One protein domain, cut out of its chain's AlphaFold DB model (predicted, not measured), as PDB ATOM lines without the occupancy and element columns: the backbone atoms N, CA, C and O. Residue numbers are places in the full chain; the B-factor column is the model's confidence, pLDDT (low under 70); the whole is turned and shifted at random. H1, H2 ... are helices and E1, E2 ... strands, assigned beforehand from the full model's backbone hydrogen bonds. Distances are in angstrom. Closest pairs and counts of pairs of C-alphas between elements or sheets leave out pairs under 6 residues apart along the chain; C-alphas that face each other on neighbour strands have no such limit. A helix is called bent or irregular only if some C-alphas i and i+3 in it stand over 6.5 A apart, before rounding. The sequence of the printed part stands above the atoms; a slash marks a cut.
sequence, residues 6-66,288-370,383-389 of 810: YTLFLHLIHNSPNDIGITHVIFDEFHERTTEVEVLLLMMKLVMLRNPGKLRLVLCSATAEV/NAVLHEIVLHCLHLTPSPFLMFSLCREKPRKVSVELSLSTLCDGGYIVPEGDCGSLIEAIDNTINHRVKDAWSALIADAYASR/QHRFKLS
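Overview. This is residues 6 to 66, 288 to 370 and 383 to 389 of the 810 residues of the protein "Putative helicase" of Trypanosoma cruzi (UniProt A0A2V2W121). Crossed helices make the middle, with a small two-stranded sheet near each end of the longest axis: E1 and E2 near one end, E3 and E4 toward the other. H1, H2 and H3 run the same general way, H6 crosses H1 and H3 near their last residues, H4 packs on H2 and H6, and H5 packs on H3. The printed part has 151 residues, with six named helices and four named strands in the order H1 E1 H2 E2 H3 H4 H5 E3 H6 E4; E1 and E2 are parallel, E3 and E4 antiparallel. The class is mostly helix, and the whole is compact, with a radius of gyration of the C-alphas of 15.9 A and spans of 49 by 33 by 30 A.

Arrangement. E1, residues 24 to 27, and E2, residues 56 to 59, are parallel neighbours at 13 degrees; N 25 and O 56 are within hydrogen-bond range at 2.9 A. With H2, residues 35 to 50, they form a strand-helix-strand unit, two parallel strands joined through a helix, with a right-handed crossover; the closest C-alphas of H2 and E2 are those of Met 44 and Leu 57, 7.5 A apart. H4, residues 305 to 311, touches H2 about perpendicular at 74 degrees, closest at C-alphas 311 and 42, 7.1 A. H6, residues 350 to 368, is irregular, with C-alphas 351 and 354 8.3 A apart, and has a kink of 31 degrees near residue 357. It touches H3, residues 292 to 301, at 80 degrees, about perpendicular, closest at C-alphas 356 and 301, 5.0 A. It touches H1, residues 6 to 14, also at 80 degrees, closest at C-alphas 355 and 14, 6.7 A. H6 touches H4 at a steep tilt of 35.1 degrees, only just steep, closest at C-alphas 363 and 308, 6.7 A. H3 and H4 touch only at the corner, closest at C-alphas 298 and 305, 5.2 A. H5, residues 318 to 330, touches H3 at 76 degrees, about perpendicular, closest at C-alphas 324 and 292, 5.0 A. E3, residues 334 to 336, and E4, residues 386 to 388, are antiparallel at 150 degrees, with N 335 and O 387 at 2.8 A. Every O i to N i+4 pair is within hydrogen-bond range in H1, H4 and H5; H2 has 11 of 12, H3 4 of 6 and H6 13 of 15.

Along the chain. H1 begins at C-alpha 6 (204.216, 166.188, 135.455), and E4 ends at C-alpha 388 (198.477, 159.425, 152.622). H6 spans 26.7 A, H2 23.4 A and H5 18.3 A.

Size, cuts and confidence. C-alphas 62 and 341 are the two farthest apart, 51.9 A. Residues 67 to 287 and 371 to 382 are not printed, with gaps of 23.2 A and 15.6 A between the C-alphas across these cuts. The link from E3 to H6 is long, 13 residues. Mean pLDDT of the printed part is 85.7; residues 32, 62 to 65, 349 to 352 and 383 are under 70.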
ATOM      1  N   TYR A   6     203.905 166.807 134.167       82.25
ATOM      2  CA  TYR A   6     204.216 166.188 135.455       82.25
ATOM      3  C   TYR A   6     205.361 166.896 136.196       82.25
ATOM      4  O   TYR A   6     205.271 167.143 137.394       82.25
ATOM      5  N   THR A   7     206.411 167.315 135.483       85.06
ATOM      6  CA  THR A   7     207.522 168.070 136.092       85.06
ATOM      7  C   THR A   7     207.042 169.413 136.654       85.06
ATOM      8  O   THR A   7     207.450 169.813 137.743       85.06
ATOM      9  N   LEU A   8     206.140 170.102 135.942       89.62
ATOM     10  CA  LEU A   8     205.502 171.317 136.456       89.62
ATOM     11  C   LEU A   8     204.642 171.013 137.690       89.62
ATOM     12  O   LEU A   8     204.671 171.775 138.652       89.62
ATOM     13  N   PHE A   9     203.903 169.904 137.686       87.88
ATOM     14  CA  PHE A   9     203.092 169.486 138.827       87.88
ATOM     15  C   PHE A   9     203.941 169.245 140.083       87.88
ATOM     16  O   PHE A   9     203.650 169.816 141.134       87.88
ATOM     17  N   LEU A  10     205.040 168.493 139.955       83.56
ATOM     18  CA  LEU A  10     206.005 168.287 141.037       83.56
ATOM     19  C   LEU A  10     206.555 169.613 141.563       83.56
ATOM     20  O   LEU A  10     206.555 169.850 142.771       83.56
ATOM     21  N   HIS A  11     206.956 170.521 140.667       88.00
ATOM     22  CA  HIS A  11     207.421 171.850 141.065       88.00
ATOM     23  C   HIS A  11     206.393 172.578 141.943       88.00
ATOM     24  O   HIS A  11     206.761 173.200 142.935       88.00
ATOM     25  N   LEU A  12     205.101 172.470 141.632       88.88
ATOM     26  CA  LEU A  12     204.044 173.093 142.429       88.88
ATOM     27  C   LEU A  12     203.808 172.395 143.774       88.88
ATOM     28  O   LEU A  12     203.489 173.081 144.740       88.88
ATOM     29  N   ILE A  13     203.990 171.075 143.873       84.88
ATOM     30  CA  ILE A  13     203.902 170.358 145.159       84.88
ATOM     31  C   ILE A  13     205.016 170.792 146.120       84.88
ATOM     32  O   ILE A  13     204.794 170.855 147.327       84.88
ATOM     33  N   HIS A  14     206.207 171.096 145.601       84.62
ATOM     34  CA  HIS A  14     207.361 171.474 146.421       84.62
ATOM     35  C   HIS A  14     207.451 172.973 146.733       84.62
ATOM     36  O   HIS A  14     208.236 173.365 147.593       84.62
ATOM     37  N   ASN A  15     206.654 173.821 146.076       89.31
ATOM     38  CA  ASN A  15     206.709 175.272 146.254       89.31
ATOM     39  C   ASN A  15     205.368 175.846 146.723       89.31
ATOM     40  O   ASN A  15     204.295 175.459 146.264       89.31
ATOM     41  N   SER A  16     205.426 176.812 147.644       90.25
ATOM     42  CA  SER A  16     204.227 177.478 148.161       90.25
ATOM     43  C   SER A  16     203.500 178.237 147.043       90.25
ATOM     44  O   SER A  16     204.157 178.921 146.256       90.25
ATOM     45  N   PRO A  17     202.154 178.260 147.017       92.50
ATOM     46  CA  PRO A  17     201.416 179.060 146.041       92.50
ATOM     47  C   PRO A  17     201.688 180.570 146.159       92.50
ATOM     48  O   PRO A  17     201.382 181.312 145.230       92.50
ATOM     49  N   ASN A  18     202.252 181.054 147.274       89.88
ATOM     50  CA  ASN A  18     202.632 182.466 147.441       89.88
ATOM     51  C   ASN A  18     203.953 182.825 146.735       89.88
ATOM     52  O   ASN A  18     204.184 183.995 146.416       89.88
ATOM     53  N   ASP A  19     204.822 181.837 146.521       88.44
ATOM     54  CA  ASP A  19     206.123 182.009 145.884       88.44
ATOM     55  C   ASP A  19     206.515 180.735 145.132       88.44
ATOM     56  O   ASP A  19     207.202 179.854 145.644       88.44
ATOM     57  N   ILE A  20     206.020 180.632 143.901       89.88
ATOM     58  CA  ILE A  20     206.312 179.499 143.021       89.88
ATOM     59  C   ILE A  20     207.633 179.669 142.257       89.88
ATOM     60  O   ILE A  20     207.998 178.781 141.495       89.88
ATOM     61  N   GLY A  21     208.321 180.814 142.357       90.81
ATOM     62  CA  GLY A  21     209.571 181.076 141.627       90.81
ATOM     63  C   GLY A  21     209.466 181.140 140.090       90.81
ATOM     64  O   GLY A  21     210.482 181.315 139.417       90.81
ATOM     65  N   ILE A  22     208.266 181.027 139.509       93.44
ATOM     66  CA  ILE A  22     208.024 181.078 138.058       93.44
ATOM     67  C   ILE A  22     207.255 182.352 137.704       93.44
ATOM     68  O   ILE A  22     206.237 182.670 138.315       93.44
ATOM     69  N   THR A  23     207.722 183.062 136.675       94.12
ATOM     70  CA  THR A  23     207.090 184.304 136.193       94.12
ATOM     71  C   THR A  23     206.173 184.090 134.987       94.12
ATOM     72  O   THR A  23     205.209 184.834 134.809       94.12
ATOM     73  N   HIS A  24     206.463 183.089 134.150       94.94
ATOM     74  CA  HIS A  24     205.714 182.783 132.931       94.94
ATOM     75  C   HIS A  24     205.572 181.269 132.771       94.94
ATOM     76  O   HIS A  24     206.569 180.551 132.827       94.94
ATOM     77  N   VAL A  25     204.349 180.803 132.530       94.81
ATOM     78  CA  VAL A  25     204.049 179.412 132.167       94.81
ATOM     79  C   VAL A  25     203.388 179.411 130.798       94.81
ATOM     80  O   VAL A  25     202.443 180.164 130.560       94.81
ATOM     81  N   ILE A  26     203.902 178.577 129.898       93.62
ATOM     82  CA  ILE A  26     203.395 178.423 128.536       93.62
ATOM     83  C   ILE A  26     202.973 176.965 128.379       93.62
ATOM     84  O   ILE A  26     203.828 176.083 128.401       93.62
ATOM     85  N   PHE A  27     201.671 176.719 128.243       90.50
ATOM     86  CA  PHE A  27     201.167 175.409 127.836       90.50
ATOM     87  C   PHE A  27     201.186 175.348 126.318       90.50
ATOM     88  O   PHE A  27     200.382 176.022 125.670       90.50
ATOM     89  N   ASP A  28     202.117 174.569 125.776       86.38
ATOM     90  CA  ASP A  28     202.137 174.246 124.356       86.38
ATOM     91  C   ASP A  28     201.112 173.154 124.034       86.38
ATOM     92  O   ASP A  28     200.747 172.369 124.910       86.38
ATOM     93  N   GLU A  29     200.606 173.148 122.802       77.94
ATOM     94  CA  GLU A  29     199.616 172.176 122.309       77.94
ATOM     95  C   GLU A  29     198.425 171.945 123.253       77.94
ATOM     96  O   GLU A  29     197.858 170.861 123.387       77.94
ATOM     97  N   PHE A  30     197.971 173.035 123.871       78.00
ATOM     98  CA  PHE A  30     196.960 173.058 124.927       78.00
ATOM     99  C   PHE A  30     195.628 172.371 124.564       78.00
ATOM    100  O   PHE A  30     194.822 172.016 125.424       78.00
ATOM    101  N   HIS A  31     195.374 172.191 123.274       74.38
ATOM    102  CA  HIS A  31     194.179 171.540 122.765       74.38
ATOM    103  C   HIS A  31     194.101 170.031 123.058       74.38
ATOM    104  O   HIS A  31     193.001 169.487 122.992       74.38
ATOM    105  N   GLU A  32     195.209 169.357 123.388       69.12
ATOM    106  CA  GLU A  32     195.196 167.924 123.723       69.12
ATOM    107  C   GLU A  32     194.436 167.631 125.033       69.12
ATOM    108  O   GLU A  32     193.803 166.579 125.155       69.12
ATOM    109  N   ARG A  33     194.412 168.605 125.964       75.31
ATOM    110  CA  ARG A  33     193.643 168.616 127.229       75.31
ATOM    111  C   ARG A  33     193.701 167.293 128.007       75.31
ATOM    112  O   ARG A  33     192.680 166.636 128.206       75.31
ATOM    113  N   THR A  34     194.889 166.903 128.471       79.25
ATOM    114  CA  THR A  34     195.022 165.746 129.373       79.25
ATOM    115  C   THR A  34     194.393 166.025 130.744       79.25
ATOM    116  O   THR A  34     194.117 167.173 131.106       79.25
ATOM    117  N   THR A  35     194.162 164.974 131.530       80.88
ATOM    118  CA  THR A  35     193.613 165.071 132.891       80.88
ATOM    119  C   THR A  35     194.456 165.938 133.819       80.88
ATOM    120  O   THR A  35     193.918 166.708 134.616       80.88
ATOM    121  N   GLU A  36     195.776 165.864 133.682       84.38
ATOM    122  CA  GLU A  36     196.743 166.618 134.482       84.38
ATOM    123  C   GLU A  36     196.670 168.105 134.142       84.38
ATOM    124  O   GLU A  36     196.753 168.947 135.036       84.38
ATOM    125  N   VAL A  37     196.469 168.440 132.861       87.12
ATOM    126  CA  VAL A  37     196.338 169.830 132.409       87.12
ATOM    127  C   VAL A  37     195.137 170.499 133.077       87.12
ATOM    128  O   VAL A  37     195.274 171.625 133.541       87.12
ATOM    129  N   GLU A  38     193.992 169.825 133.216       86.81
ATOM    130  CA  GLU A  38     192.817 170.408 133.890       86.81
ATOM    131  C   GLU A  38     193.120 170.814 135.346       86.81
ATOM    132  O   GLU A  38     192.747 171.908 135.778       86.81
ATOM    133  N   VAL A  39     193.853 169.974 136.085       88.81
ATOM    134  CA  VAL A  39     194.276 170.268 137.466       88.81
ATOM    135  C   VAL A  39     195.344 171.362 137.499       88.81
ATOM    136  O   VAL A  39     195.244 172.298 138.293       88.81
ATOM    137  N   LEU A  40     196.336 171.305 136.611       92.19
ATOM    138  CA  LEU A  40     197.388 172.316 136.520       92.19
ATOM    139  C   LEU A  40     196.830 173.702 136.185       92.19
ATOM    140  O   LEU A  40     197.252 174.690 136.781       92.19
ATOM    141  N   LEU A  41     195.852 173.797 135.281       91.75
ATOM    142  CA  LEU A  41     195.182 175.058 134.960       91.75
ATOM    143  C   LEU A  41     194.455 175.641 136.165       91.75
ATOM    144  O   LEU A  41     194.532 176.851 136.391       91.75
ATOM    145  N   LEU A  42     193.763 174.801 136.942       92.25
ATOM    146  CA  LEU A  42     193.151 175.229 138.193       92.25
ATOM    147  C   LEU A  42     194.219 175.787 139.139       92.25
ATOM    148  O   LEU A  42     194.065 176.897 139.645       92.25
ATOM    149  N   MET A  43     195.325 175.069 139.334       93.62
ATOM    150  CA  MET A  43     196.421 175.526 140.191       93.62
ATOM    151  C   MET A  43     197.004 176.861 139.713       93.62
ATOM    152  O   MET A  43     197.180 177.775 140.519       93.62
ATOM    153  N   MET A  44     197.237 177.019 138.406       94.50
ATOM    154  CA  MET A  44     197.710 178.277 137.821       94.50
ATOM    155  C   MET A  44     196.712 179.415 138.047       94.50
ATOM    156  O   MET A  44     197.115 180.493 138.484       94.50
ATOM    157  N   LYS A  45     195.409 179.179 137.826       93.81
ATOM    158  CA  LYS A  45     194.346 180.159 138.104       93.81
ATOM    159  C   LYS A  45     194.401 180.621 139.559       93.81
ATOM    160  O   LYS A  45     194.397 181.825 139.816       93.81
ATOM    161  N   LEU A  46     194.468 179.683 140.505       94.12
ATOM    162  CA  LEU A  46     194.502 179.989 141.936       94.12
ATOM    163  C   LEU A  46     195.746 180.805 142.314       94.12
ATOM    164  O   LEU A  46     195.629 181.794 143.036       94.12
ATOM    165  N   VAL A  47     196.920 180.456 141.780       94.94
ATOM    166  CA  VAL A  47     198.159 181.218 142.010       94.94
ATOM    167  C   VAL A  47     198.077 182.626 141.427       94.94
ATOM    168  O   VAL A  47     198.501 183.575 142.089       94.94
ATOM    169  N   MET A  48     197.522 182.789 140.222       94.75
ATOM    170  CA  MET A  48     197.348 184.102 139.588       94.75
ATOM    171  C   MET A  48     196.379 184.995 140.370       94.75
ATOM    172  O   MET A  48     196.657 186.179 140.546       94.75
ATOM    173  N   LEU A  49     195.273 184.432 140.871       93.38
ATOM    174  CA  LEU A  49     194.314 185.149 141.717       93.38
ATOM    175  C   LEU A  49     194.932 185.538 143.066       93.38
ATOM    176  O   LEU A  49     194.713 186.647 143.551       93.38
ATOM    177  N   ARG A  50     195.731 184.644 143.661       92.69
ATOM    178  CA  ARG A  50     196.426 184.894 144.929       92.69
ATOM    179  C   ARG A  50     197.540 185.931 144.796       92.69
ATOM    180  O   ARG A  50     197.751 186.710 145.723       92.69
ATOM    181  N   ASN A  51     198.237 185.951 143.660       92.38
ATOM    182  CA  ASN A  51     199.387 186.817 143.404       92.38
ATOM    183  C   ASN A  51     199.211 187.646 142.117       92.38
ATOM    184  O   ASN A  51     199.912 187.397 141.124       92.38
ATOM    185  N   PRO A  52     198.321 188.656 142.117       91.00
ATOM    186  CA  PRO A  52     198.065 189.465 140.931       91.00
ATOM    187  C   PRO A  52     199.353 190.066 140.353       91.00
ATOM    188  O   PRO A  52     200.146 190.686 141.060       91.00
ATOM    189  N   GLY A  53     199.573 189.865 139.053       88.50
ATOM    190  CA  GLY A  53     200.708 190.429 138.314       88.50
ATOM    191  C   GLY A  53     202.052 189.700 138.455       88.50
ATOM    192  O   GLY A  53     202.975 190.048 137.721       88.50
ATOM    193  N   LYS A  54     202.185 188.687 139.329       91.69
ATOM    194  CA  LYS A  54     203.449 187.934 139.489       91.69
ATOM    195  C   LYS A  54     203.641 186.802 138.475       91.69
ATOM    196  O   LYS A  54     204.777 186.498 138.121       91.69
ATOM    197  N   LEU A  55     202.548 186.190 138.019       93.88
ATOM    198  CA  LEU A  55     202.552 185.069 137.078       93.88
ATOM    199  C   LEU A  55     201.763 185.433 135.818       93.88
ATOM    200  O   LEU A  55     200.658 185.973 135.901       93.88
ATOM    201  N   ARG A  56     202.313 185.090 134.651       93.69
ATOM    202  CA  ARG A  56     201.611 185.132 133.365       93.69
ATOM    203  C   ARG A  56     201.432 183.722 132.818       93.69
ATOM    204  O   ARG A  56     202.391 182.956 132.759       93.69
ATOM    205  N   LEU A  57     200.216 183.410 132.389       93.12
ATOM    206  CA  LEU A  57     199.864 182.140 131.763       93.12
ATOM    207  C   LEU A  57     199.586 182.370 130.278       93.12
ATOM    208  O   LEU A  57     198.778 183.230 129.928       93.12
ATOM    209  N   VAL A  58     200.244 181.598 129.416       91.62
ATOM    210  CA  VAL A  58     200.002 181.583 127.971       91.62
ATOM    211  C   VAL A  58     199.518 180.193 127.585       91.62
ATOM    212  O   VAL A  58     200.193 179.199 127.845       91.62
ATOM    213  N   LEU A  59     198.337 180.126 126.976       88.56
ATOM    214  CA  LEU A  59     197.765 178.889 126.456       88.56
ATOM    215  C   LEU A  59     197.942 178.888 124.938       88.56
ATOM    216  O   LEU A  59     197.202 179.565 124.224       88.56
ATOM    217  N   CYS A  60     198.944 178.163 124.447       85.88
ATOM    218  CA  CYS A  60     199.197 178.028 123.019       85.88
ATOM    219  C   CYS A  60     198.282 176.941 122.456       85.88
ATOM    220  O   CYS A  60     198.405 175.759 122.772       85.88
ATOM    221  N   SER A  61     197.321 177.344 121.628       76.31
ATOM    222  CA  SER A  61     196.369 176.426 121.014       76.31
ATOM    223  C   SER A  61     196.024 176.868 119.602       76.31
ATOM    224  O   SER A  61     195.676 178.025 119.371       76.31
ATOM    225  N   ALA A  62     196.040 175.928 118.659       67.12
ATOM    226  CA  ALA A  62     195.616 176.179 117.284       67.12
ATOM    227  C   ALA A  62     194.103 176.469 117.159       67.12
ATOM    228  O   ALA A  62     193.648 177.064 116.178       67.12
ATOM    229  N   THR A  63     193.303 176.018 118.129       66.06
ATOM    230  CA  THR A  63     191.849 175.848 117.975       66.06
ATOM    231  C   THR A  63     191.045 176.163 119.242       66.06
ATOM    232  O   THR A  63     189.852 175.871 119.285       66.06
ATOM    233  N   ALA A  64     191.655 176.780 120.262       64.56
ATOM    234  CA  ALA A  64     190.975 177.084 121.522       64.56
ATOM    235  C   ALA A  64     189.763 178.012 121.344       64.56
ATOM    236  O   ALA A  64     189.842 179.081 120.741       64.56
ATOM    237  N   GLU A  65     188.644 177.616 121.947       69.19
ATOM    238  CA  GLU A  65     187.443 178.438 122.053       69.19
ATOM    239  C   GLU A  65     187.576 179.410 123.235       69.19
ATOM    240  O   GLU A  65     187.371 179.047 124.398       69.19
ATOM    241  N   VAL A  66     187.956 180.651 122.928       71.88
ATOM    242  CA  VAL A  66     188.354 181.677 123.908       71.88
ATOM    243  C   VAL A  66     187.232 182.034 124.887       71.88
ATOM    244  O   VAL A  66     187.486 182.206 126.078       71.88
ATOM    245  N   ASN A 288     185.973 160.898 131.011       86.75
ATOM    246  CA  ASN A 288     186.225 159.569 130.438       86.75
ATOM    247  C   ASN A 288     187.572 158.968 130.880       86.75
ATOM    248  O   ASN A 288     188.037 157.999 130.281       86.75
ATOM    249  N   ALA A 289     188.180 159.525 131.930       86.50
ATOM    250  CA  ALA A 289     189.455 159.076 132.465       86.50
ATOM    251  C   ALA A 289     189.302 158.200 133.718       86.50
ATOM    252  O   ALA A 289     188.347 158.327 134.492       86.50
ATOM    253  N   VAL A 290     190.299 157.340 133.925       88.56
ATOM    254  CA  VAL A 290     190.556 156.658 135.198       88.56
ATOM    255  C   VAL A 290     191.325 157.628 136.098       88.56
ATOM    256  O   VAL A 290     192.254 158.282 135.632       88.56
ATOM    257  N   LEU A 291     190.931 157.769 137.369       90.25
ATOM    258  CA  LEU A 291     191.359 158.907 138.199       90.25
ATOM    259  C   LEU A 291     192.377 158.551 139.293       90.25
ATOM    260  O   LEU A 291     192.777 159.448 140.030       90.25
ATOM    261  N   HIS A 292     192.797 157.287 139.421       90.88
ATOM    262  CA  HIS A 292     193.679 156.817 140.503       90.88
ATOM    263  C   HIS A 292     194.912 157.713 140.694       90.88
ATOM    264  O   HIS A 292     195.160 158.218 141.788       90.88
ATOM    265  N   GLU A 293     195.642 157.955 139.606       89.94
ATOM    266  CA  GLU A 293     196.878 158.734 139.594       89.94
ATOM    267  C   GLU A 293     196.629 160.201 139.964       89.94
ATOM    268  O   GLU A 293     197.204 160.714 140.923       89.94
ATOM    269  N   ILE A 294     195.699 160.869 139.273       88.25
ATOM    270  CA  ILE A 294     195.439 162.292 139.513       88.25
ATOM    271  C   ILE A 294     194.847 162.557 140.907       88.25
ATOM    272  O   ILE A 294     195.127 163.597 141.502       88.25
ATOM    273  N   VAL A 295     194.073 161.620 141.473       90.38
ATOM    274  CA  VAL A 295     193.597 161.697 142.865       90.38
ATOM    275  C   VAL A 295     194.779 161.639 143.835       90.38
ATOM    276  O   VAL A 295     194.857 162.468 144.743       90.38
ATOM    277  N   LEU A 296     195.710 160.701 143.632       90.25
ATOM    278  CA  LEU A 296     196.888 160.544 144.486       90.25
ATOM    279  C   LEU A 296     197.819 161.765 144.404       90.25
ATOM    280  O   LEU A 296     198.287 162.270 145.424       90.25
ATOM    281  N   HIS A 297     198.003 162.308 143.204       87.44
ATOM    282  CA  HIS A 297     198.686 163.576 142.962       87.44
ATOM    283  C   HIS A 297     198.026 164.740 143.719       87.44
ATOM    284  O   HIS A 297     198.696 165.454 144.466       87.44
ATOM    285  N   CYS A 298     196.705 164.906 143.621       88.50
ATOM    286  CA  CYS A 298     195.988 165.967 144.339       88.50
ATOM    287  C   CYS A 298     196.120 165.849 145.870       88.50
ATOM    288  O   CYS A 298     196.140 166.868 146.565       88.50
ATOM    289  N   LEU A 299     196.267 164.635 146.412       88.94
ATOM    290  CA  LEU A 299     196.437 164.406 147.854       88.94
ATOM    291  C   LEU A 299     197.767 164.917 148.429       88.94
ATOM    292  O   LEU A 299     197.873 165.156 149.640       88.94
ATOM    293  N   HIS A 300     198.761 165.152 147.572       85.88
ATOM    294  CA  HIS A 300     199.994 165.839 147.956       85.88
ATOM    295  C   HIS A 300     199.764 167.336 148.215       85.88
ATOM    296  O   HIS A 300     200.484 167.935 149.011       85.88
ATOM    297  N   LEU A 301     198.725 167.925 147.613       87.31
ATOM    298  CA  LEU A 301     198.383 169.346 147.730       87.31
ATOM    299  C   LEU A 301     197.320 169.617 148.798       87.31
ATOM    300  O   LEU A 301     197.350 170.651 149.456       87.31
ATOM    301  N   THR A 302     196.355 168.712 148.965       88.62
ATOM    302  CA  THR A 302     195.229 168.900 149.888       88.62
ATOM    303  C   THR A 302     194.695 167.560 150.397       88.62
ATOM    304  O   THR A 302     194.614 166.615 149.620       88.62
ATOM    305  N   PRO A 303     194.270 167.442 151.670       88.38
ATOM    306  CA  PRO A 303     193.573 166.249 152.159       88.38
ATOM    307  C   PRO A 303     192.184 166.053 151.520       88.38
ATOM    308  O   PRO A 303     191.583 164.994 151.685       88.38
ATOM    309  N   SER A 304     191.665 167.048 150.791       87.12
ATOM    310  CA  SER A 304     190.344 167.023 150.146       87.12
ATOM    311  C   SER A 304     190.463 167.174 148.620       87.12
ATOM    312  O   SER A 304     190.132 168.233 148.077       87.12
ATOM    313  N   PRO A 305     190.933 166.142 147.893       86.38
ATOM    314  CA  PRO A 305     191.231 166.232 146.458       86.38
ATOM    315  C   PRO A 305     189.983 166.539 145.614       86.38
ATOM    316  O   PRO A 305     190.064 167.233 144.603       86.38
ATOM    317  N   PHE A 306     188.796 166.112 146.052       84.44
ATOM    318  CA  PHE A 306     187.543 166.342 145.321       84.44
ATOM    319  C   PHE A 306     187.075 167.797 145.319       84.44
ATOM    320  O   PHE A 306     186.341 168.188 144.409       84.44
ATOM    321  N   LEU A 307     187.552 168.624 146.258       85.88
ATOM    322  CA  LEU A 307     187.354 170.072 146.174       85.88
ATOM    323  C   LEU A 307     188.020 170.627 144.915       85.88
ATOM    324  O   LEU A 307     187.413 171.432 144.214       85.88
ATOM    325  N   MET A 308     189.213 170.138 144.563       86.44
ATOM    326  CA  MET A 308     189.898 170.563 143.340       86.44
ATOM    327  C   MET A 308     189.090 170.187 142.098       86.44
ATOM    328  O   MET A 308     188.799 171.053 141.281       86.44
ATOM    329  N   PHE A 309     188.633 168.937 141.984       85.25
ATOM    330  CA  PHE A 309     187.834 168.516 140.825       85.25
ATOM    331  C   PHE A 309     186.513 169.273 140.689       85.25
ATOM    332  O   PHE A 309     186.043 169.483 139.575       85.25
ATOM    333  N   SER A 310     185.919 169.711 141.801       82.88
ATOM    334  CA  SER A 310     184.729 170.559 141.744       82.88
ATOM    335  C   SER A 310     185.023 171.935 141.134       82.88
ATOM    336  O   SER A 310     184.159 172.493 140.461       82.88
ATOM    337  N   LEU A 311     186.239 172.459 141.333       85.81
ATOM    338  CA  LEU A 311     186.709 173.753 140.831       85.81
ATOM    339  C   LEU A 311     187.273 173.684 139.405       85.81
ATOM    340  O   LEU A 311     187.366 174.724 138.745       85.81
ATOM    341  N   CYS A 312     187.640 172.495 138.926       86.56
ATOM    342  CA  CYS A 312     188.027 172.275 137.536       86.56
ATOM    343  C   CYS A 312     186.889 172.646 136.572       86.56
ATOM    344  O   CYS A 312     185.708 172.684 136.926       86.56
ATOM    345  N   ARG A 313     187.256 172.934 135.319       82.88
ATOM    346  CA  ARG A 313     186.286 173.260 134.267       82.88
ATOM    347  C   ARG A 313     185.425 172.051 133.907       82.88
ATOM    348  O   ARG A 313     184.217 172.188 133.736       82.88
ATOM    349  N   GLU A 314     186.052 170.891 133.752       81.06
ATOM    350  CA  GLU A 314     185.359 169.614 133.603       81.06
ATOM    351  C   GLU A 314     185.254 168.919 134.956       81.06
ATOM    352  O   GLU A 314     186.157 169.024 135.784       81.06
ATOM    353  N   LYS A 315     184.144 168.207 135.178       81.69
ATOM    354  CA  LYS A 315     183.927 167.394 136.377       81.69
ATOM    355  C   LYS A 315     184.096 165.909 136.019       81.69
ATOM    356  O   LYS A 315     183.623 165.491 134.958       81.69
ATOM    357  N   PRO A 316     184.740 165.099 136.875       86.50
ATOM    358  CA  PRO A 316     184.797 163.656 136.686       86.50
ATOM    359  C   PRO A 316     183.418 163.012 136.884       86.50
ATOM    360  O   PRO A 316     182.563 163.543 137.596       86.50
ATOM    361  N   ARG A 317     183.211 161.825 136.303       85.69
ATOM    362  CA  ARG A 317     182.013 161.015 136.575       85.69
ATOM    363  C   ARG A 317     182.070 160.429 137.984       85.69
ATOM    364  O   ARG A 317     183.126 159.992 138.439       85.69
ATOM    365  N   LYS A 318     180.911 160.331 138.640       82.88
ATOM    366  CA  LYS A 318     180.788 159.780 140.000       82.88
ATOM    367  C   LYS A 318     181.322 158.344 140.101       82.88
ATOM    368  O   LYS A 318     182.100 158.058 141.003       82.88
ATOM    369  N   VAL A 319     180.987 157.483 139.136       83.75
ATOM    370  CA  VAL A 319     181.456 156.084 139.101       83.75
ATOM    371  C   VAL A 319     182.981 155.963 139.005       83.75
ATOM    372  O   VAL A 319     183.566 155.081 139.628       83.75
ATOM    373  N   SER A 320     183.645 156.870 138.274       86.62
ATOM    374  CA  SER A 320     185.110 156.895 138.159       86.62
ATOM    375  C   SER A 320     185.766 157.308 139.472       86.62
ATOM    376  O   SER A 320     186.823 156.790 139.831       86.62
ATOM    377  N   VAL A 321     185.129 158.228 140.203       85.75
ATOM    378  CA  VAL A 321     185.581 158.632 141.533       85.75
ATOM    379  C   VAL A 321     185.439 157.483 142.530       85.75
ATOM    380  O   VAL A 321     186.397 157.189 143.237       85.75
ATOM    381  N   GLU A 322     184.276 156.831 142.579       84.00
ATOM    382  CA  GLU A 322     184.012 155.717 143.501       84.00
ATOM    383  C   GLU A 322     185.005 154.572 143.291       84.00
ATOM    384  O   GLU A 322     185.660 154.154 144.243       84.00
ATOM    385  N   LEU A 323     185.206 154.146 142.037       85.50
ATOM    386  CA  LEU A 323     186.219 153.143 141.705       85.50
ATOM    387  C   LEU A 323     187.616 153.592 142.150       85.50
ATOM    388  O   LEU A 323     188.391 152.792 142.671       85.50
ATOM    389  N   SER A 324     187.940 154.875 141.959       88.25
ATOM    390  CA  SER A 324     189.258 155.387 142.323       88.25
ATOM    391  C   SER A 324     189.516 155.400 143.813       88.25
ATOM    392  O   SER A 324     190.612 155.039 144.233       88.25
ATOM    393  N   LEU A 325     188.505 155.739 144.604       86.62
ATOM    394  CA  LEU A 325     188.576 155.661 146.052       86.62
ATOM    395  C   LEU A 325     188.718 154.224 146.535       86.62
ATOM    396  O   LEU A 325     189.611 153.960 147.330       86.62
ATOM    397  N   SER A 326     187.912 153.293 146.020       86.31
ATOM    398  CA  SER A 326     188.027 151.882 146.398       86.31
ATOM    399  C   SER A 326     189.412 151.319 146.076       86.31
ATOM    400  O   SER A 326     190.058 150.755 146.951       86.31
ATOM    401  N   THR A 327     189.933 151.540 144.863       89.19
ATOM    402  CA  THR A 327     191.279 151.067 144.493       89.19
ATOM    403  C   THR A 327     192.377 151.680 145.368       89.19
ATOM    404  O   THR A 327     193.300 150.972 145.772       89.19
ATOM    405  N   LEU A 328     192.299 152.980 145.680       92.56
ATOM    406  CA  LEU A 328     193.330 153.653 146.474       92.56
ATOM    407  C   LEU A 328     193.261 153.309 147.974       92.56
ATOM    408  O   LEU A 328     194.309 153.196 148.614       92.56
ATOM    409  N   CYS A 329     192.063 153.138 148.537       90.62
ATOM    410  CA  CYS A 329     191.875 152.721 149.928       90.62
ATOM    411  C   CYS A 329     192.267 151.250 150.120       90.62
ATOM    412  O   CYS A 329     193.113 150.956 150.959       90.62
ATOM    413  N   ASP A 330     191.727 150.335 149.309       89.38
ATOM    414  CA  ASP A 330     192.003 148.894 149.436       89.38
ATOM    415  C   ASP A 330     193.475 148.574 149.133       89.38
ATOM    416  O   ASP A 330     194.094 147.717 149.763       89.38
ATOM    417  N   GLY A 331     194.075 149.321 148.199       91.62
ATOM    418  CA  GLY A 331     195.503 149.245 147.906       91.62
ATOM    419  C   GLY A 331     196.404 149.855 148.987       91.62
ATOM    420  O   GLY A 331     197.626 149.739 148.884       91.62
ATOM    421  N   GLY A 332     195.840 150.489 150.019       91.94
ATOM    422  CA  GLY A 332     196.591 151.082 151.124       91.94
ATOM    423  C   GLY A 332     197.430 152.282 150.718       91.94
ATOM    424  O   GLY A 332     198.516 152.473 151.262       91.94
ATOM    425  N   TYR A 333     196.992 153.065 149.732       94.12
ATOM    426  CA  TYR A 333     197.653 154.318 149.354       94.12
ATOM    427  C   TYR A 333     197.121 155.490 150.181       94.12
ATOM    428  O   TYR A 333     197.860 156.418 150.510       94.12
ATOM    429  N   ILE A 334     195.830 155.454 150.513       92.25
ATOM    430  CA  ILE A 334     195.133 156.540 151.200       92.25
ATOM    431  C   ILE A 334     194.294 155.981 152.343       92.25
ATOM    432  O   ILE A 334     193.777 154.870 152.254       92.25
ATOM    433  N   VAL A 335     194.127 156.778 153.392       89.50
ATOM    434  CA  VAL A 335     193.312 156.446 154.561       89.50
ATOM    435  C   VAL A 335     192.264 157.540 154.755       89.50
ATOM    436  O   VAL A 335     192.641 158.711 154.875       89.50
ATOM    437  N   PRO A 336     190.961 157.214 154.800       88.56
ATOM    438  CA  PRO A 336     189.932 158.179 155.175       88.56
ATOM    439  C   PRO A 336     190.144 158.665 156.617       88.56
ATOM    440  O   PRO A 336     190.274 157.853 157.524       88.56
ATOM    441  N   GLU A 337     190.104 159.977 156.870       85.38
ATOM    442  CA  GLU A 337     190.280 160.515 158.236       85.38
ATOM    443  C   GLU A 337     189.187 160.044 159.218       85.38
ATOM    444  O   GLU A 337     189.402 160.041 160.426       85.38
ATOM    445  N   GLY A 338     188.022 159.632 158.706       80.81
ATOM    446  CA  GLY A 338     186.948 159.044 159.513       80.81
ATOM    447  C   GLY A 338     187.199 157.595 159.948       80.81
ATOM    448  O   GLY A 338     186.538 157.128 160.872       80.81
ATOM    449  N   ASP A 339     188.142 156.884 159.321       80.19
ATOM    450  CA  ASP A 339     188.496 155.509 159.676       80.19
ATOM    451  C   ASP A 339     189.586 155.500 160.755       80.19
ATOM    452  O   ASP A 339     190.778 155.343 160.486       80.19
ATOM    453  N   CYS A 340     189.160 155.695 162.006       75.75
ATOM    454  CA  CYS A 340     190.066 155.795 163.151       75.75
ATOM    455  C   CYS A 340     190.973 154.561 163.311       75.75
ATOM    456  O   CYS A 340     192.105 154.704 163.771       75.75
ATOM    457  N   GLY A 341     190.503 153.369 162.921       73.94
ATOM    458  CA  GLY A 341     191.263 152.121 163.036       73.94
ATOM    459  C   GLY A 341     192.450 152.049 162.075       73.94
ATOM    460  O   GLY A 341     193.490 151.500 162.432       73.94
ATOM    461  N   SER A 342     192.329 152.660 160.895       80.62
ATOM    462  CA  SER A 342     193.393 152.722 159.885       80.62
ATOM    463  C   SER A 342     194.198 154.026 159.908       80.62
ATOM    464  O   SER A 342     195.120 154.208 159.116       80.62
ATOM    465  N   LEU A 343     193.954 154.944 160.847       81.00
ATOM    466  CA  LEU A 343     194.802 156.138 160.983       81.00
ATOM    467  C   LEU A 343     196.259 155.810 161.340       81.00
ATOM    468  O   LEU A 343     197.144 156.611 161.053       81.00
ATOM    469  N   ILE A 344     196.524 154.632 161.912       81.81
ATOM    470  CA  ILE A 344     197.880 154.145 162.205       81.81
ATOM    471  C   ILE A 344     198.722 153.889 160.941       81.81
ATOM    472  O   ILE A 344     199.948 153.818 161.019       81.81
ATOM    473  N   GLU A 345     198.075 153.750 159.780       84.94
ATOM    474  CA  GLU A 345     198.735 153.562 158.484       84.94
ATOM    475  C   GLU A 345     199.133 154.897 157.835       84.94
ATOM    476  O   GLU A 345     199.940 154.931 156.900       84.94
ATOM    477  N   ALA A 346     198.558 156.004 158.316       86.44
ATOM    478  CA  ALA A 346     198.790 157.330 157.775       86.44
ATOM    479  C   ALA A 346     200.184 157.854 158.133       86.44
ATOM    480  O   ALA A 346     200.713 157.601 159.215       86.44
ATOM    481  N   ILE A 347     200.752 158.650 157.230       84.62
ATOM    482  CA  ILE A 347     202.026 159.328 157.435       84.62
ATOM    483  C   ILE A 347     201.818 160.840 157.507       84.62
ATOM    484  O   ILE A 347     201.197 161.451 156.630       84.62
ATOM    485  N   ASP A 348     202.364 161.461 158.548       70.12
ATOM    486  CA  ASP A 348     202.449 162.913 158.626       70.12
ATOM    487  C   ASP A 348     203.717 163.342 157.870       70.12
ATOM    488  O   ASP A 348     204.836 163.246 158.371       70.12
ATOM    489  N   ASN A 349     203.556 163.755 156.610       63.88
ATOM    490  CA  ASN A 349     204.666 164.226 155.778       63.88
ATOM    491  C   ASN A 349     205.152 165.610 156.259       63.88
ATOM    492  O   ASN A 349     204.718 166.654 155.763       63.88
ATOM    493  N   THR A 350     206.035 165.616 157.257       53.50
ATOM    494  CA  THR A 350     206.541 166.822 157.931       53.50
ATOM    495  C   THR A 350     207.366 167.731 157.015       53.50
ATOM    496  O   THR A 350     207.359 168.947 157.212       53.50
ATOM    497  N   ILE A 351     208.010 167.178 155.981       54.88
ATOM    498  CA  ILE A 351     208.954 167.896 155.105       54.88
ATOM    499  C   ILE A 351     208.246 168.988 154.277       54.88
ATOM    500  O   ILE A 351     208.816 170.052 154.051       54.88
ATOM    501  N   ASN A 352     206.974 168.786 153.907       62.28
ATOM    502  CA  ASN A 352     206.209 169.711 153.056       62.28
ATOM    503  C   ASN A 352     204.940 170.285 153.710       62.28
ATOM    504  O   ASN A 352     204.123 170.901 153.021       62.28
ATOM    505  N   HIS A 353     204.765 170.140 155.029       73.19
ATOM    506  CA  HIS A 353     203.521 170.525 155.714       73.19
ATOM    507  C   HIS A 353     203.110 171.979 155.426       73.19
ATOM    508  O   HIS A 353     201.967 172.247 155.079       73.19
ATOM    509  N   ARG A 354     204.065 172.922 155.443       79.56
ATOM    510  CA  ARG A 354     203.788 174.345 155.161       79.56
ATOM    511  C   ARG A 354     203.319 174.605 153.728       79.56
ATOM    512  O   ARG A 354     202.481 175.476 153.510       79.56
ATOM    513  N   VAL A 355     203.886 173.893 152.753       85.50
ATOM    514  CA  VAL A 355     203.514 174.040 151.338       85.50
ATOM    515  C   VAL A 355     202.130 173.441 151.108       85.50
ATOM    516  O   VAL A 355     201.266 174.105 150.534       85.50
ATOM    517  N   LYS A 356     201.899 172.233 151.635       87.06
ATOM    518  CA  LYS A 356     200.605 171.549 151.583       87.06
ATOM    519  C   LYS A 356     199.500 172.364 152.256       87.06
ATOM    520  O   LYS A 356     198.446 172.549 151.659       87.06
ATOM    521  N   ASP A 357     199.739 172.919 153.443       89.50
ATOM    522  CA  ASP A 357     198.763 173.769 154.137       89.50
ATOM    523  C   ASP A 357     198.401 175.008 153.320       89.50
ATOM    524  O   ASP A 357     197.230 175.369 153.217       89.50
ATOM    525  N   ALA A 358     199.401 175.655 152.713       91.25
ATOM    526  CA  ALA A 358     199.181 176.840 151.897       91.25
ATOM    527  C   ALA A 358     198.330 176.529 150.654       91.25
ATOM    528  O   ALA A 358     197.430 177.303 150.324       91.25
ATOM    529  N   TRP A 359     198.582 175.399 149.985       92.88
ATOM    530  CA  TRP A 359     197.740 174.925 148.884       92.88
ATOM    531  C   TRP A 359     196.337 174.542 149.354       92.88
ATOM    532  O   TRP A 359     195.355 174.986 148.761       92.88
ATOM    533  N   SER A 360     196.229 173.764 150.430       91.50
ATOM    534  CA  SER A 360     194.953 173.311 150.981       91.50
ATOM    535  C   SER A 360     194.056 174.481 151.390       91.50
ATOM    536  O   SER A 360     192.888 174.507 151.000       91.50
ATOM    537  N   ALA A 361     194.607 175.483 152.084       92.00
ATOM    538  CA  ALA A 361     193.891 176.702 152.450       92.00
ATOM    539  C   ALA A 361     193.408 177.466 151.208       92.00
ATOM    540  O   ALA A 361     192.233 177.808 151.116       92.00
ATOM    541  N   LEU A 362     194.280 177.654 150.209       93.69
ATOM    542  CA  LEU A 362     193.925 178.347 148.968       93.69
ATOM    543  C   LEU A 362     192.789 177.647 148.203       93.69
ATOM    544  O   LEU A 362     191.899 178.310 147.672       93.69
ATOM    545  N   ILE A 363     192.807 176.312 148.149       92.12
ATOM    546  CA  ILE A 363     191.763 175.506 147.501       92.12
ATOM    547  C   ILE A 363     190.442 175.606 148.276       92.12
ATOM    548  O   ILE A 363     189.387 175.789 147.664       92.12
ATOM    549  N   ALA A 364     190.489 175.499 149.606       90.19
ATOM    550  CA  ALA A 364     189.308 175.590 150.459       90.19
ATOM    551  C   ALA A 364     188.644 176.974 150.374       90.19
ATOM    552  O   ALA A 364     187.427 177.055 150.197       90.19
ATOM    553  N   ASP A 365     189.436 178.049 150.408       90.69
ATOM    554  CA  ASP A 365     188.956 179.426 150.262       90.69
ATOM    555  C   ASP A 365     188.290 179.644 148.895       90.69
ATOM    556  O   ASP A 365     187.197 180.209 148.801       90.69
ATOM    557  N   ALA A 366     188.919 179.149 147.821       89.75
ATOM    558  CA  ALA A 366     188.363 179.234 146.474       89.75
ATOM    559  C   ALA A 366     187.023 178.494 146.361       89.75
ATOM    560  O   ALA A 366     186.077 179.025 145.778       89.75
ATOM    561  N   TYR A 367     186.914 177.306 146.960       86.25
ATOM    562  CA  TYR A 367     185.664 176.552 147.009       86.25
ATOM    563  C   TYR A 367     184.571 177.282 147.797       86.25
ATOM    564  O   TYR A 367     183.465 177.452 147.286       86.25
ATOM    565  N   ALA A 368     184.885 177.794 148.989       84.81
ATOM    566  CA  ALA A 368     183.935 178.526 149.831       84.81
ATOM    567  C   ALA A 368     183.413 179.819 149.175       84.81
ATOM    568  O   ALA A 368     182.289 180.244 149.437       84.81
ATOM    569  N   SER A 369     184.212 180.447 148.307       82.50
ATOM    570  CA  SER A 369     183.834 181.677 147.599       82.50
ATOM    571  C   SER A 369     182.815 181.478 146.463       82.50
ATOM    572  O   SER A 369     182.247 182.455 145.966       82.50
ATOM    573  N   ARG A 370     182.550 180.231 146.051       75.62
ATOM    574  CA  ARG A 370     181.673 179.904 144.921       75.62
ATOM    575  C   ARG A 370     180.194 179.962 145.348       75.62
ATOM    576  O   ARG A 370     179.674 179.034 145.954       75.62
ATOM    577  N   GLN A 383     183.335 166.292 151.084       67.62
ATOM    578  CA  GLN A 383     183.454 166.415 152.537       67.62
ATOM    579  C   GLN A 383     184.432 165.390 153.125       67.62
ATOM    580  O   GLN A 383     184.883 165.550 154.258       67.62
ATOM    581  N   HIS A 384     184.779 164.344 152.370       76.62
ATOM    582  CA  HIS A 384     185.735 163.345 152.824       76.62
ATOM    583  C   HIS A 384     187.164 163.876 152.727       76.62
ATOM    584  O   HIS A 384     187.594 164.446 151.721       76.62
ATOM    585  N   ARG A 385     187.898 163.669 153.817       86.69
ATOM    586  CA  ARG A 385     189.310 164.000 153.959       86.69
ATOM    587  C   ARG A 385     190.106 162.711 154.032       86.69
ATOM    588  O   ARG A 385     189.656 161.742 154.642       86.69
ATOM    589  N   PHE A 386     191.279 162.719 153.419       89.88
ATOM    590  CA  PHE A 386     192.150 161.559 153.355       89.88
ATOM    591  C   PHE A 386     193.575 161.941 153.744       89.88
ATOM    592  O   PHE A 386     194.078 163.012 153.385       89.88
ATOM    593  N   LYS A 387     194.240 161.022 154.439       89.56
ATOM    594  CA  LYS A 387     195.684 161.042 154.650       89.56
ATOM    595  C   LYS A 387     196.366 160.075 153.686       89.56
ATOM    596  O   LYS A 387     195.767 159.098 153.245       89.56
ATOM    597  N   LEU A 388     197.624 160.358 153.359       91.81
ATOM    598  CA  LEU A 388     198.477 159.425 152.622       91.81
ATOM    599  C   LEU A 388     199.042 158.391 153.599       91.81
ATOM    600  O   LEU A 388     199.361 158.739 154.735       91.81
ATOM    601  N   SER A 389     199.195 157.149 153.151       92.69
ATOM    602  CA  SER A 389     200.081 156.181 153.804       92.69
ATOM    603  C   SER A 389     201.526 156.368 153.320       92.69
ATOM    604  O   SER A 389     201.778 157.125 152.377       92.69
TER     605      SER A 389